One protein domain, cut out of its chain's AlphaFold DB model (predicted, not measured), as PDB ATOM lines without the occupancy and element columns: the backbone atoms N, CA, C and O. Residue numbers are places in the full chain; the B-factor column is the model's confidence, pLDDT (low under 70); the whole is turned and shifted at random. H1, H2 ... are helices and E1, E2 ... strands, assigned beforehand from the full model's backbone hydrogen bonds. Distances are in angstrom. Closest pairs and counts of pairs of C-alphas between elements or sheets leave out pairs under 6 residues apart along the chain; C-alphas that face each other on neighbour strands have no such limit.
ATOM      1  N   SER A 305     -44.988 -31.222 -26.305       56.31
ATOM      2  CA  SER A 305     -46.381 -31.265 -25.837       56.31
ATOM      3  C   SER A 305     -46.544 -30.541 -24.491       56.31
ATOM      4  O   SER A 305     -45.579 -30.351 -23.744       56.31
ATOM      5  N   ILE A 306     -47.782 -30.170 -24.153       57.59
ATOM      6  CA  ILE A 306     -48.138 -29.627 -22.832       57.59
ATOM      7  C   ILE A 306     -47.827 -30.667 -21.744       57.59
ATOM      8  O   ILE A 306     -47.220 -30.327 -20.727       57.59
ATOM      9  N   ASP A 307     -48.139 -31.943 -21.992       56.16
ATOM     10  CA  ASP A 307     -47.842 -33.036 -21.061       56.16
ATOM     11  C   ASP A 307     -46.337 -33.313 -20.938       56.16
ATOM     12  O   ASP A 307     -45.847 -33.515 -19.829       56.16
ATOM     13  N   ASP A 308     -45.567 -33.230 -22.030       57.88
ATOM     14  CA  ASP A 308     -44.099 -33.335 -21.969       57.88
ATOM     15  C   ASP A 308     -43.503 -32.210 -21.116       57.88
ATOM     16  O   ASP A 308     -42.673 -32.451 -20.240       57.88
ATOM     17  N   ARG A 309     -43.958 -30.968 -21.342       60.97
ATOM     18  CA  ARG A 309     -43.544 -29.783 -20.578       60.97
ATOM     19  C   ARG A 309     -43.868 -29.947 -19.091       60.97
ATOM     20  O   ARG A 309     -43.006 -29.673 -18.256       60.97
ATOM     21  N   LYS A 310     -45.067 -30.437 -18.765       72.00
ATOM     22  CA  LYS A 310     -45.501 -30.736 -17.394       72.00
ATOM     23  C   LYS A 310     -44.642 -31.829 -16.755       72.00
ATOM     24  O   LYS A 310     -44.100 -31.603 -15.678       72.00
ATOM     25  N   ASN A 311     -44.434 -32.957 -17.437       66.88
ATOM     26  CA  ASN A 311     -43.601 -34.067 -16.962       66.88
ATOM     27  C   ASN A 311     -42.144 -33.637 -16.704       66.88
ATOM     28  O   ASN A 311     -41.564 -33.988 -15.676       66.88
ATOM     29  N   ILE A 312     -41.558 -32.828 -17.595       67.06
ATOM     30  CA  ILE A 312     -40.198 -32.283 -17.440       67.06
ATOM     31  C   ILE A 312     -40.106 -31.352 -16.219       67.06
ATOM     32  O   ILE A 312     -39.146 -31.441 -15.453       67.06
ATOM     33  N   LEU A 313     -41.097 -30.478 -16.005       70.12
ATOM     34  CA  LEU A 313     -41.110 -29.557 -14.863       70.12
ATOM     35  C   LEU A 313     -41.419 -30.271 -13.534       70.12
ATOM     36  O   LEU A 313     -40.802 -29.942 -12.522       70.12
ATOM     37  N   GLN A 314     -42.281 -31.293 -13.536       75.06
ATOM     38  CA  GLN A 314     -42.536 -32.146 -12.369       75.06
ATOM     39  C   GLN A 314     -41.290 -32.914 -11.913       75.06
ATOM     40  O   GLN A 314     -41.108 -33.122 -10.719       75.06
ATOM     41  N   GLN A 315     -40.395 -33.282 -12.834       69.75
ATOM     42  CA  GLN A 315     -39.113 -33.928 -12.516       69.75
ATOM     43  C   GLN A 315     -38.016 -32.933 -12.068       69.75
ATOM     44  O   GLN A 315     -36.886 -33.336 -11.771       69.75
ATOM     45  N   SER A 316     -38.317 -31.630 -11.980       72.62
ATOM     46  CA  SER A 316     -37.361 -30.615 -11.529       72.62
ATOM     47  C   SER A 316     -37.153 -30.662 -10.015       72.62
ATOM     48  O   SER A 316     -37.927 -30.110  -9.233       72.62
ATOM     49  N   ASN A 317     -36.030 -31.250  -9.594       64.75
ATOM     50  CA  ASN A 317     -35.583 -31.267  -8.195       64.75
ATOM     51  C   ASN A 317     -35.552 -29.867  -7.544       64.75
ATOM     52  O   ASN A 317     -35.776 -29.761  -6.338       64.75
ATOM     53  N   SER A 318     -35.294 -28.797  -8.310       71.75
ATOM     54  CA  SER A 318     -35.354 -27.412  -7.817       71.75
ATOM     55  C   SER A 318     -36.773 -27.022  -7.398       71.75
ATOM     56  O   SER A 318     -36.968 -26.524  -6.290       71.75
ATOM     57  N   LEU A 319     -37.761 -27.288  -8.263       78.06
ATOM     58  CA  LEU A 319     -39.166 -26.962  -8.015       78.06
ATOM     59  C   LEU A 319     -39.776 -27.862  -6.935       78.06
ATOM     60  O   LEU A 319     -40.502 -27.353  -6.092       78.06
ATOM     61  N   ILE A 320     -39.417 -29.151  -6.895       79.31
ATOM     62  CA  ILE A 320     -39.817 -30.067  -5.812       79.31
ATOM     63  C   ILE A 320     -39.289 -29.561  -4.461       79.31
ATOM     64  O   ILE A 320     -40.059 -29.420  -3.515       79.31
ATOM     65  N   THR A 321     -37.993 -29.228  -4.370       77.12
ATOM     66  CA  THR A 321     -37.394 -28.739  -3.112       77.12
ATOM     67  C   THR A 321     -38.027 -27.417  -2.669       77.12
ATOM     68  O   THR A 321     -38.284 -27.229  -1.482       77.12
ATOM     69  N   LEU A 322     -38.303 -26.508  -3.613       80.06
ATOM     70  CA  LEU A 322     -38.975 -25.239  -3.332       80.06
ATOM     71  C   LEU A 322     -40.428 -25.456  -2.881       80.06
ATOM     72  O   LEU A 322     -40.843 -24.851  -1.896       80.06
ATOM     73  N   HIS A 323     -41.172 -26.352  -3.538       82.25
ATOM     74  CA  HIS A 323     -42.529 -26.735  -3.144       82.25
ATOM     75  C   HIS A 323     -42.562 -27.326  -1.730       82.25
ATOM     76  O   HIS A 323     -43.340 -26.867  -0.900       82.25
ATOM     77  N   GLU A 324     -41.680 -28.280  -1.419       79.31
ATOM     78  CA  GLU A 324     -41.554 -28.853  -0.075       79.31
ATOM     79  C   GLU A 324     -41.196 -27.812   0.994       79.31
ATOM     80  O   GLU A 324     -41.687 -27.890   2.119       79.31
ATOM     81  N   GLU A 325     -40.316 -26.859   0.676       78.94
ATOM     82  CA  GLU A 325     -39.922 -25.794   1.598       78.94
ATOM     83  C   GLU A 325     -41.080 -24.812   1.841       78.94
ATOM     84  O   GLU A 325     -41.314 -24.415   2.982       78.94
ATOM     85  N   MET A 326     -41.833 -24.481   0.788       80.38
ATOM     86  CA  MET A 326     -43.023 -23.629   0.835       80.38
ATOM     87  C   MET A 326     -44.176 -24.300   1.594       80.38
ATOM     88  O   MET A 326     -44.688 -23.710   2.538       80.38
ATOM     89  N   GLN A 327     -44.518 -25.555   1.283       79.94
ATOM     90  CA  GLN A 327     -45.559 -26.334   1.975       79.94
ATOM     91  C   GLN A 327     -45.262 -26.524   3.480       79.94
ATOM     92  O   GLN A 327     -46.173 -26.763   4.269       79.94
ATOM     93  N   ARG A 328     -43.991 -26.415   3.893       77.00
ATOM     94  CA  ARG A 328     -43.540 -26.570   5.288       77.00
ATOM     95  C   ARG A 328     -43.475 -25.250   6.074       77.00
ATOM     96  O   ARG A 328     -43.262 -25.299   7.283       77.00
ATOM     97  N   GLN A 329     -43.631 -24.097   5.416       72.75
ATOM     98  CA  GLN A 329     -43.560 -22.758   6.034       72.75
ATOM     99  C   GLN A 329     -44.822 -21.907   5.817       72.75
ATOM    100  O   GLN A 329     -45.130 -21.056   6.648       72.75
ATOM    101  N   LEU A 330     -45.556 -22.136   4.727       77.94
ATOM    102  CA  LEU A 330     -46.772 -21.415   4.351       77.94
ATOM    103  C   LEU A 330     -48.027 -22.234   4.689       77.94
ATOM    104  O   LEU A 330     -47.978 -23.449   4.879       77.94
ATOM    105  N   THR A 331     -49.181 -21.569   4.742       69.81
ATOM    106  CA  THR A 331     -50.482 -22.236   4.901       69.81
ATOM    107  C   THR A 331     -50.886 -22.969   3.615       69.81
ATOM    108  O   THR A 331     -50.296 -22.786   2.551       69.81
ATOM    109  N   THR A 332     -51.930 -23.801   3.674       67.19
ATOM    110  CA  THR A 332     -52.398 -24.595   2.519       67.19
ATOM    111  C   THR A 332     -53.020 -23.768   1.384       67.19
ATOM    112  O   THR A 332     -53.212 -24.303   0.292       67.19
ATOM    113  N   GLN A 333     -53.329 -22.489   1.622       75.88
ATOM    114  CA  GLN A 333     -53.869 -21.530   0.652       75.88
ATOM    115  C   GLN A 333     -53.246 -20.147   0.897       75.88
ATOM    116  O   GLN A 333     -53.231 -19.690   2.040       75.88
ATOM    117  N   ASN A 334     -52.755 -19.484  -0.157       81.81
ATOM    118  CA  ASN A 334     -52.065 -18.184  -0.082       81.81
ATOM    119  C   ASN A 334     -52.467 -17.283  -1.265       81.81
ATOM    120  O   ASN A 334     -52.791 -17.798  -2.335       81.81
ATOM    121  N   SER A 335     -52.411 -15.955  -1.113       81.19
ATOM    122  CA  SER A 335     -52.558 -15.028  -2.248       81.19
ATOM    123  C   SER A 335     -51.294 -15.002  -3.113       81.19
ATOM    124  O   SER A 335     -50.183 -15.199  -2.611       81.19
ATOM    125  N   GLY A 336     -51.439 -14.723  -4.410       79.12
ATOM    126  CA  GLY A 336     -50.308 -14.663  -5.334       79.12
ATOM    127  C   GLY A 336     -49.275 -13.597  -4.951       79.12
ATOM    128  O   GLY A 336     -48.071 -13.855  -4.983       79.12
ATOM    129  N   THR A 337     -49.743 -12.439  -4.479       82.19
ATOM    130  CA  THR A 337     -48.916 -11.381  -3.876       82.19
ATOM    131  C   THR A 337     -48.038 -11.888  -2.729       82.19
ATOM    132  O   THR A 337     -46.836 -11.635  -2.731       82.19
ATOM    133  N   TYR A 338     -48.598 -12.654  -1.790       82.12
ATOM    134  CA  TYR A 338     -47.862 -13.158  -0.628       82.12
ATOM    135  C   TYR A 338     -46.820 -14.219  -1.015       82.12
ATOM    136  O   TYR A 338     -45.727 -14.250  -0.452       82.12
ATOM    137  N   LEU A 339     -47.108 -15.040  -2.034       82.88
ATOM    138  CA  LEU A 339     -46.130 -15.977  -2.601       82.88
ATOM    139  C   LEU A 339     -44.938 -15.241  -3.241       82.88
ATOM    140  O   LEU A 339     -43.791 -15.635  -3.025       82.88
ATOM    141  N   ILE A 340     -45.188 -14.150  -3.974       81.56
ATOM    142  CA  ILE A 340     -44.135 -13.293  -4.548       81.56
ATOM    143  C   ILE A 340     -43.295 -12.634  -3.443       81.56
ATOM    144  O   ILE A 340     -42.065 -12.665  -3.509       81.56
ATOM    145  N   GLU A 341     -43.933 -12.065  -2.417       80.88
ATOM    146  CA  GLU A 341     -43.233 -11.434  -1.290       80.88
ATOM    147  C   GLU A 341     -42.370 -12.442  -0.520       80.88
ATOM    148  O   GLU A 341     -41.194 -12.171  -0.277       80.88
ATOM    149  N   TYR A 342     -42.895 -13.637  -0.228       82.69
ATOM    150  CA  TYR A 342     -42.140 -14.738   0.382       82.69
ATOM    151  C   TYR A 342     -40.906 -15.125  -0.452       82.69
ATOM    152  O   TYR A 342     -39.803 -15.263   0.086       82.69
ATOM    153  N   MET A 343     -41.048 -15.251  -1.777       79.50
ATOM    154  CA  MET A 343     -39.931 -15.596  -2.663       79.50
ATOM    155  C   MET A 343     -38.816 -14.542  -2.695       79.50
ATOM    156  O   MET A 343     -37.652 -14.895  -2.907       79.50
ATOM    157  N   ILE A 344     -39.144 -13.265  -2.501       76.62
ATOM    158  CA  ILE A 344     -38.160 -12.177  -2.422       76.62
ATOM    159  C   ILE A 344     -37.536 -12.132  -1.017       76.62
ATOM    160  O   ILE A 344     -36.315 -12.069  -0.889       76.62
ATOM    161  N   LEU A 345     -38.354 -12.234   0.036       76.31
ATOM    162  CA  LEU A 345     -37.926 -12.140   1.437       76.31
ATOM    163  C   LEU A 345     -37.001 -13.294   1.868       76.31
ATOM    164  O   LEU A 345     -36.096 -13.086   2.672       76.31
ATOM    165  N   HIS A 346     -37.181 -14.491   1.302       72.19
ATOM    166  CA  HIS A 346     -36.325 -15.661   1.552       72.19
ATOM    167  C   HIS A 346     -35.190 -15.834   0.512       72.19
ATOM    168  O   HIS A 346     -34.680 -16.944   0.340       72.19
ATOM    169  N   GLU A 347     -34.821 -14.766  -0.212       67.62
ATOM    170  CA  GLU A 347     -33.758 -14.721  -1.242       67.62
ATOM    171  C   GLU A 347     -33.876 -15.787  -2.362       67.62
ATOM    172  O   GLU A 347     -32.903 -16.110  -3.047       67.62
ATOM    173  N   LYS A 348     -35.076 -16.341  -2.590       72.31
ATOM    174  CA  LYS A 348     -35.328 -17.361  -3.632       72.31
ATOM    175  C   LYS A 348     -35.399 -16.746  -5.032       72.31
ATOM    176  O   LYS A 348     -35.126 -17.424  -6.020       72.31
ATOM    177  N   SER A 349     -35.756 -15.465  -5.108       73.44
ATOM    178  CA  SER A 349     -35.813 -14.659  -6.328       73.44
ATOM    179  C   SER A 349     -35.234 -13.266  -6.075       73.44
ATOM    180  O   SER A 349     -35.504 -12.652  -5.047       73.44
ATOM    181  N   SER A 350     -34.445 -12.759  -7.022       61.06
ATOM    182  CA  SER A 350     -33.802 -11.438  -6.933       61.06
ATOM    183  C   SER A 350     -34.706 -10.278  -7.360       61.06
ATOM    184  O   SER A 350     -34.448  -9.131  -7.006       61.06
ATOM    185  N   ASN A 351     -35.751 -10.568  -8.143       70.19
ATOM    186  CA  ASN A 351     -36.649  -9.594  -8.760       70.19
ATOM    187  C   ASN A 351     -38.073 -10.160  -8.852       70.19
ATOM    188  O   ASN A 351     -38.248 -11.361  -9.060       70.19
ATOM    189  N   LYS A 352     -39.088  -9.285  -8.827       72.94
ATOM    190  CA  LYS A 352     -40.511  -9.666  -8.941       72.94
ATOM    191  C   LYS A 352     -40.817 -10.513 -10.186       72.94
ATOM    192  O   LYS A 352     -41.491 -11.530 -10.092       72.94
ATOM    193  N   ILE A 353     -40.249 -10.133 -11.334       71.00
ATOM    194  CA  ILE A 353     -40.392 -10.858 -12.611       71.00
ATOM    195  C   ILE A 353     -39.833 -12.290 -12.498       71.00
ATOM    196  O   ILE A 353     -40.421 -13.228 -13.025       71.00
ATOM    197  N   GLN A 354     -38.734 -12.474 -11.757       69.38
ATOM    198  CA  GLN A 354     -38.132 -13.788 -11.527       69.38
ATOM    199  C   GLN A 354     -38.999 -14.658 -10.601       69.38
ATOM    200  O   GLN A 354     -39.101 -15.861 -10.832       69.38
ATOM    201  N   ALA A 355     -39.652 -14.066  -9.590       77.44
ATOM    202  CA  ALA A 355     -40.626 -14.773  -8.754       77.44
ATOM    203  C   ALA A 355     -41.800 -15.293  -9.601       77.44
ATOM    204  O   ALA A 355     -42.082 -16.488  -9.587       77.44
ATOM    205  N   ILE A 356     -42.414 -14.421 -10.410       78.94
ATOM    206  CA  ILE A 356     -43.536 -14.771 -11.299       78.94
ATOM    207  C   ILE A 356     -43.132 -15.875 -12.290       78.94
ATOM    208  O   ILE A 356     -43.854 -16.855 -12.436       78.94
ATOM    209  N   ALA A 357     -41.948 -15.794 -12.908       74.69
ATOM    210  CA  ALA A 357     -41.475 -16.824 -13.840       74.69
ATOM    211  C   ALA A 357     -41.300 -18.213 -13.186       74.69
ATOM    212  O   ALA A 357     -41.563 -19.236 -13.822       74.69
ATOM    213  N   ILE A 358     -40.884 -18.265 -11.915       79.44
ATOM    214  CA  ILE A 358     -40.772 -19.517 -11.149       79.44
ATOM    215  C   ILE A 358     -42.161 -20.014 -10.711       79.44
ATOM    216  O   ILE A 358     -42.428 -21.213 -10.784       79.44
ATOM    217  N   LEU A 359     -43.071 -19.116 -10.326       84.50
ATOM    218  CA  LEU A 359     -44.448 -19.462  -9.957       84.50
ATOM    219  C   LEU A 359     -45.254 -19.974 -11.168       84.50
ATOM    220  O   LEU A 359     -45.954 -20.979 -11.035       84.50
ATOM    221  N   ASN A 360     -45.048 -19.416 -12.370       81.62
ATOM    222  CA  ASN A 360     -45.535 -19.983 -13.637       81.62
ATOM    223  C   ASN A 360     -44.998 -21.406 -13.863       81.62
ATOM    224  O   ASN A 360     -45.741 -22.289 -14.287       81.62
ATOM    225  N   ALA A 361     -43.722 -21.668 -13.555       80.00
ATOM    226  CA  ALA A 361     -43.158 -23.014 -13.663       80.00
ATOM    227  C   ALA A 361     -43.761 -23.995 -12.633       80.00
ATOM    228  O   ALA A 361     -43.945 -25.170 -12.951       80.00
ATOM    229  N   MET A 362     -44.128 -23.526 -11.433       81.56
ATOM    230  CA  MET A 362     -44.837 -24.326 -10.422       81.56
ATOM    231  C   MET A 362     -46.307 -24.599 -10.791       81.56
ATOM    232  O   MET A 362     -46.788 -25.705 -10.536       81.56
ATOM    233  N   LEU A 363     -47.000 -23.648 -11.434       83.12
ATOM    234  CA  LEU A 363     -48.325 -23.865 -12.036       83.12
ATOM    235  C   LEU A 363     -48.257 -24.874 -13.188       83.12
ATOM    236  O   LEU A 363     -49.005 -25.848 -13.196       83.12
ATOM    237  N   ALA A 364     -47.315 -24.705 -14.122       77.69
ATOM    238  CA  ALA A 364     -47.141 -25.609 -15.262       77.69
ATOM    239  C   ALA A 364     -46.710 -27.034 -14.851       77.69
ATOM    240  O   ALA A 364     -47.011 -27.996 -15.556       77.69
ATOM    241  N   ALA A 365     -46.046 -27.188 -13.700       79.19
ATOM    242  CA  ALA A 365     -45.797 -28.486 -13.069       79.19
ATOM    243  C   ALA A 365     -47.026 -29.054 -12.322       79.19
ATOM    244  O   ALA A 365     -47.059 -30.242 -12.006       79.19
ATOM    245  N   GLY A 366     -48.042 -28.245 -12.016       78.19
ATOM    246  CA  GLY A 366     -49.189 -28.643 -11.194       78.19
ATOM    247  C   GLY A 366     -48.884 -28.777  -9.697       78.19
ATOM    248  O   GLY A 366     -49.605 -29.482  -8.997       78.19
ATOM    249  N   PHE A 367     -47.827 -28.121  -9.200       81.75
ATOM    250  CA  PHE A 367     -47.543 -28.000  -7.760       81.75
ATOM    251  C   PHE A 367     -48.390 -26.900  -7.090       81.75
ATOM    252  O   PHE A 367     -48.624 -26.929  -5.882       81.75
ATOM    253  N   LEU A 368     -48.869 -25.939  -7.885       82.25
ATOM    254  CA  LEU A 368     -49.845 -24.921  -7.503       82.25
ATOM    255  C   LEU A 368     -51.111 -25.072  -8.354       82.25
ATOM    256  O   LEU A 368     -51.033 -25.459  -9.520       82.25
ATOM    257  N   GLN A 369     -52.262 -24.699  -7.795       81.50
ATOM    258  CA  GLN A 369     -53.529 -24.562  -8.522       81.50
ATOM    259  C   GLN A 369     -54.289 -23.312  -8.036       81.50
ATOM    260  O   GLN A 369     -54.377 -23.112  -6.819       81.50
ATOM    261  N   PRO A 370     -54.843 -22.472  -8.934       80.12
ATOM    262  CA  PRO A 370     -55.730 -21.376  -8.547       80.12
ATOM    263  C   PRO A 370     -57.048 -21.914  -7.971       80.12
ATOM    264  O   PRO A 370     -57.568 -22.937  -8.407       80.12
ATOM    265  N   ILE A 371     -57.602 -21.219  -6.979       73.88
ATOM    266  CA  ILE A 371     -58.816 -21.652  -6.260       73.88
ATOM    267  C   ILE A 371     -60.113 -21.278  -7.016       73.88
ATOM    268  O   ILE A 371     -61.182 -21.801  -6.706       73.88
ATOM    269  N   VAL A 372     -60.030 -20.407  -8.028       67.25
ATOM    270  CA  VAL A 372     -61.162 -19.992  -8.878       67.25
ATOM    271  C   VAL A 372     -61.194 -20.851 -10.159       67.25
ATOM    272  O   VAL A 372     -60.132 -20.998 -10.761       67.25
ATOM    273  N   PRO A 373     -62.344 -21.415 -10.600       50.38
ATOM    274  CA  PRO A 373     -62.352 -22.421 -11.676       50.38
ATOM    275  C   PRO A 373     -62.259 -21.868 -13.108       50.38
ATOM    276  O   PRO A 373     -61.663 -22.512 -13.966       50.38
ATOM    277  N   ASP A 374     -62.861 -20.706 -13.375       48.09
ATOM    278  CA  ASP A 374     -63.130 -20.236 -14.742       48.09
ATOM    279  C   ASP A 374     -62.031 -19.311 -15.288       48.09
ATOM    280  O   ASP A 374     -62.212 -18.098 -15.421       48.09
ATOM    281  N   SER A 375     -60.873 -19.880 -15.635       43.59
ATOM    282  CA  SER A 375     -59.940 -19.204 -16.542       43.59
ATOM    283  C   SER A 375     -59.024 -20.169 -17.291       43.59
ATOM    284  O   SER A 375     -58.336 -20.985 -16.686       43.59
ATOM    285  N   GLU A 376     -58.947 -20.009 -18.613       48.66
ATOM    286  CA  GLU A 376     -58.014 -20.729 -19.497       48.66
ATOM    287  C   GLU A 376     -56.578 -20.151 -19.441       48.66
ATOM    288  O   GLU A 376     -55.708 -20.517 -20.233       48.66
ATOM    289  N   LEU A 377     -56.312 -19.233 -18.503       52.09
ATOM    290  CA  LEU A 377     -55.004 -18.619 -18.285       52.09
ATOM    291  C   LEU A 377     -54.010 -19.625 -17.683       52.09
ATOM    292  O   LEU A 377     -54.135 -20.055 -16.539       52.09
ATOM    293  N   MET A 378     -52.969 -19.946 -18.454       58.16
ATOM    294  CA  MET A 378     -51.840 -20.791 -18.035       58.16
ATOM    295  C   MET A 378     -50.804 -20.054 -17.156       58.16
ATOM    296  O   MET A 378     -49.843 -20.677 -16.702       58.16
ATOM    297  N   ASP A 379     -50.980 -18.749 -16.934       66.81
ATOM    298  CA  ASP A 379     -50.033 -17.854 -16.259       66.81
ATOM    299  C   ASP A 379     -50.520 -17.404 -14.867       66.81
ATOM    300  O   ASP A 379     -51.717 -17.323 -14.592       66.81
ATOM    301  N   PHE A 380     -49.573 -17.081 -13.983       79.38
ATOM    302  CA  PHE A 380     -49.816 -16.650 -12.607       79.38
ATOM    303  C   PHE A 380     -50.280 -15.187 -12.529       79.38
ATOM    304  O   PHE A 380     -49.496 -14.259 -12.740       79.38
ATOM    305  N   ASP A 381     -51.533 -14.974 -12.130       75.81
ATOM    306  CA  ASP A 381     -52.029 -13.675 -11.659       75.81
ATOM    307  C   ASP A 381     -51.718 -13.501 -10.160       75.81
ATOM    308  O   ASP A 381     -52.005 -14.373  -9.335       75.81
ATOM    309  N   GLU A 382     -51.155 -12.354  -9.788       77.69
ATOM    310  CA  GLU A 382     -50.827 -11.987  -8.408       77.69
ATOM    311  C   GLU A 382     -52.068 -11.862  -7.503       77.69
ATOM    312  O   GLU A 382     -51.977 -12.063  -6.289       77.69
ATOM    313  N   ASN A 383     -53.223 -11.526  -8.083       75.56
ATOM    314  CA  ASN A 383     -54.468 -11.232  -7.367       75.56
ATOM    315  C   ASN A 383     -55.255 -12.498  -6.980       75.56
ATOM    316  O   ASN A 383     -56.130 -12.450  -6.110       75.56
ATOM    317  N   LEU A 384     -54.953 -13.637  -7.610       78.25
ATOM    318  CA  LEU A 384     -55.605 -14.912  -7.326       78.25
ATOM    319  C   LEU A 384     -55.054 -15.567  -6.053       78.25
ATOM    320  O   LEU A 384     -53.976 -15.240  -5.558       78.25
ATOM    321  N   HIS A 385     -55.825 -16.508  -5.510       80.06
ATOM    322  CA  HIS A 385     -55.393 -17.360  -4.405       80.06
ATOM    323  C   HIS A 385     -55.058 -18.754  -4.925       80.06
ATOM    324  O   HIS A 385     -55.813 -19.324  -5.718       80.06
ATOM    325  N   TYR A 386     -53.946 -19.302  -4.445       83.50
ATOM    326  CA  TYR A 386     -53.389 -20.573  -4.884       83.50
ATOM    327  C   TYR A 386     -53.313 -21.569  -3.733       83.50
ATOM    328  O   TYR A 386     -52.994 -21.218  -2.592       83.50
ATOM    329  N   LYS A 387     -53.580 -22.830  -4.062       84.06
ATOM    330  CA  LYS A 387     -53.458 -23.987  -3.179       84.06
ATOM    331  C   LYS A 387     -52.265 -24.839  -3.621       84.06
ATOM    332  O   LYS A 387     -52.072 -25.049  -4.819       84.06
ATOM    333  N   PHE A 388     -51.499 -25.355  -2.661       84.31
ATOM    334  CA  PHE A 388     -50.470 -26.370  -2.911       84.31
ATOM    335  C   PHE A 388     -51.096 -27.754  -3.160       84.31
ATOM    336  O   PHE A 388     -52.112 -28.102  -2.543       84.31
ATOM    337  N   ILE A 389     -50.490 -28.553  -4.040       75.88
ATOM    338  CA  ILE A 389     -50.922 -29.924  -4.360       75.88
ATOM    339  C   ILE A 389     -49.819 -30.917  -3.976       75.88
ATOM    340  O   ILE A 389     -48.682 -30.787  -4.418       75.88
TER     341      ILE A 389
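This is residues 305 to 389 of the 905 residues of a protein of Bactrocera latifrons (UniProt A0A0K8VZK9). Four short helices form a small body with H4 in its middle: H1 packs at the last end of H4, H3 at its first end, and H2 lies near it, while a small sheet of three short strands makes one side. The ends of H2, H3 and H4 graze this sheet, and a long loop, residues 371 to 384, swings out from E2 and returns to E3. The printed part has 85 residues, with the elements H1 H2 E1 H3 H4 E2 E3 along the chain; the sheet has the order E1 E3 E2, antiparallel throughout, and the class is mostly helix. The whole is compact, with a radius of gyration of the C-alphas of 12.1 A, and spans 34 by 30 by 23 A.

H1, residues 306 to 314, touches residues 361 to 364 alone of H4, residues 352 to 364; the closest C-alphas, of Lys 310 and Ala 364, are 5.8 A apart. The two run opposite ways at a steep tilt of 68 degrees, only just short of about perpendicular. H2, residues 317 to 327, is close to H4 but not clearly touching it, with the closest C-alphas, of Leu 319 and Met 362, 6.7 A apart. E1, residues 333 to 335, is antiparallel to E3, residues 385 to 388; N 386 and O 334 are 2.8 A apart, within hydrogen-bond range. H3, residues 336 to 345, touches H4 with the closest C-alphas, of Ile 340 and Ala 355, 5.7 A apart; from H4, residues 352 to 356 alone take part. They run opposite ways at a steep tilt of 59 degrees. E2, residues 368 to 370, forms a hairpin with E3, and N 387 and O 369 are 2.9 A apart. E1, H3 H4 and E2 make a split strand-helix-strand unit, two strands running the same way with E3 between them in the sheet, and its crossover is right-handed. H2, H3 and H4 only graze the sheet; H1 is not on it. In H1, H2, H3 and H4 every O i to N i+4 pair is within hydrogen-bond range.

H1 begins at C-alpha 306 (-48.138, -29.627, -22.832) and is 12.1 A long. H2 measures 15.1 A, H3 14.3 A and H4 18.4 A, from first to last C-alpha. E3, 10.4 A long, ends at C-alpha 388 (-50.470, -26.370, -2.911).

The two C-alphas farthest apart, of Ser 305 and Leu 345, are 34.4 A apart. The printed part has no cut. The link from E2 to E3 is long. Mean pLDDT of the printed part is 73.6; residues under 70 include 305 to 309 and 372 to 379.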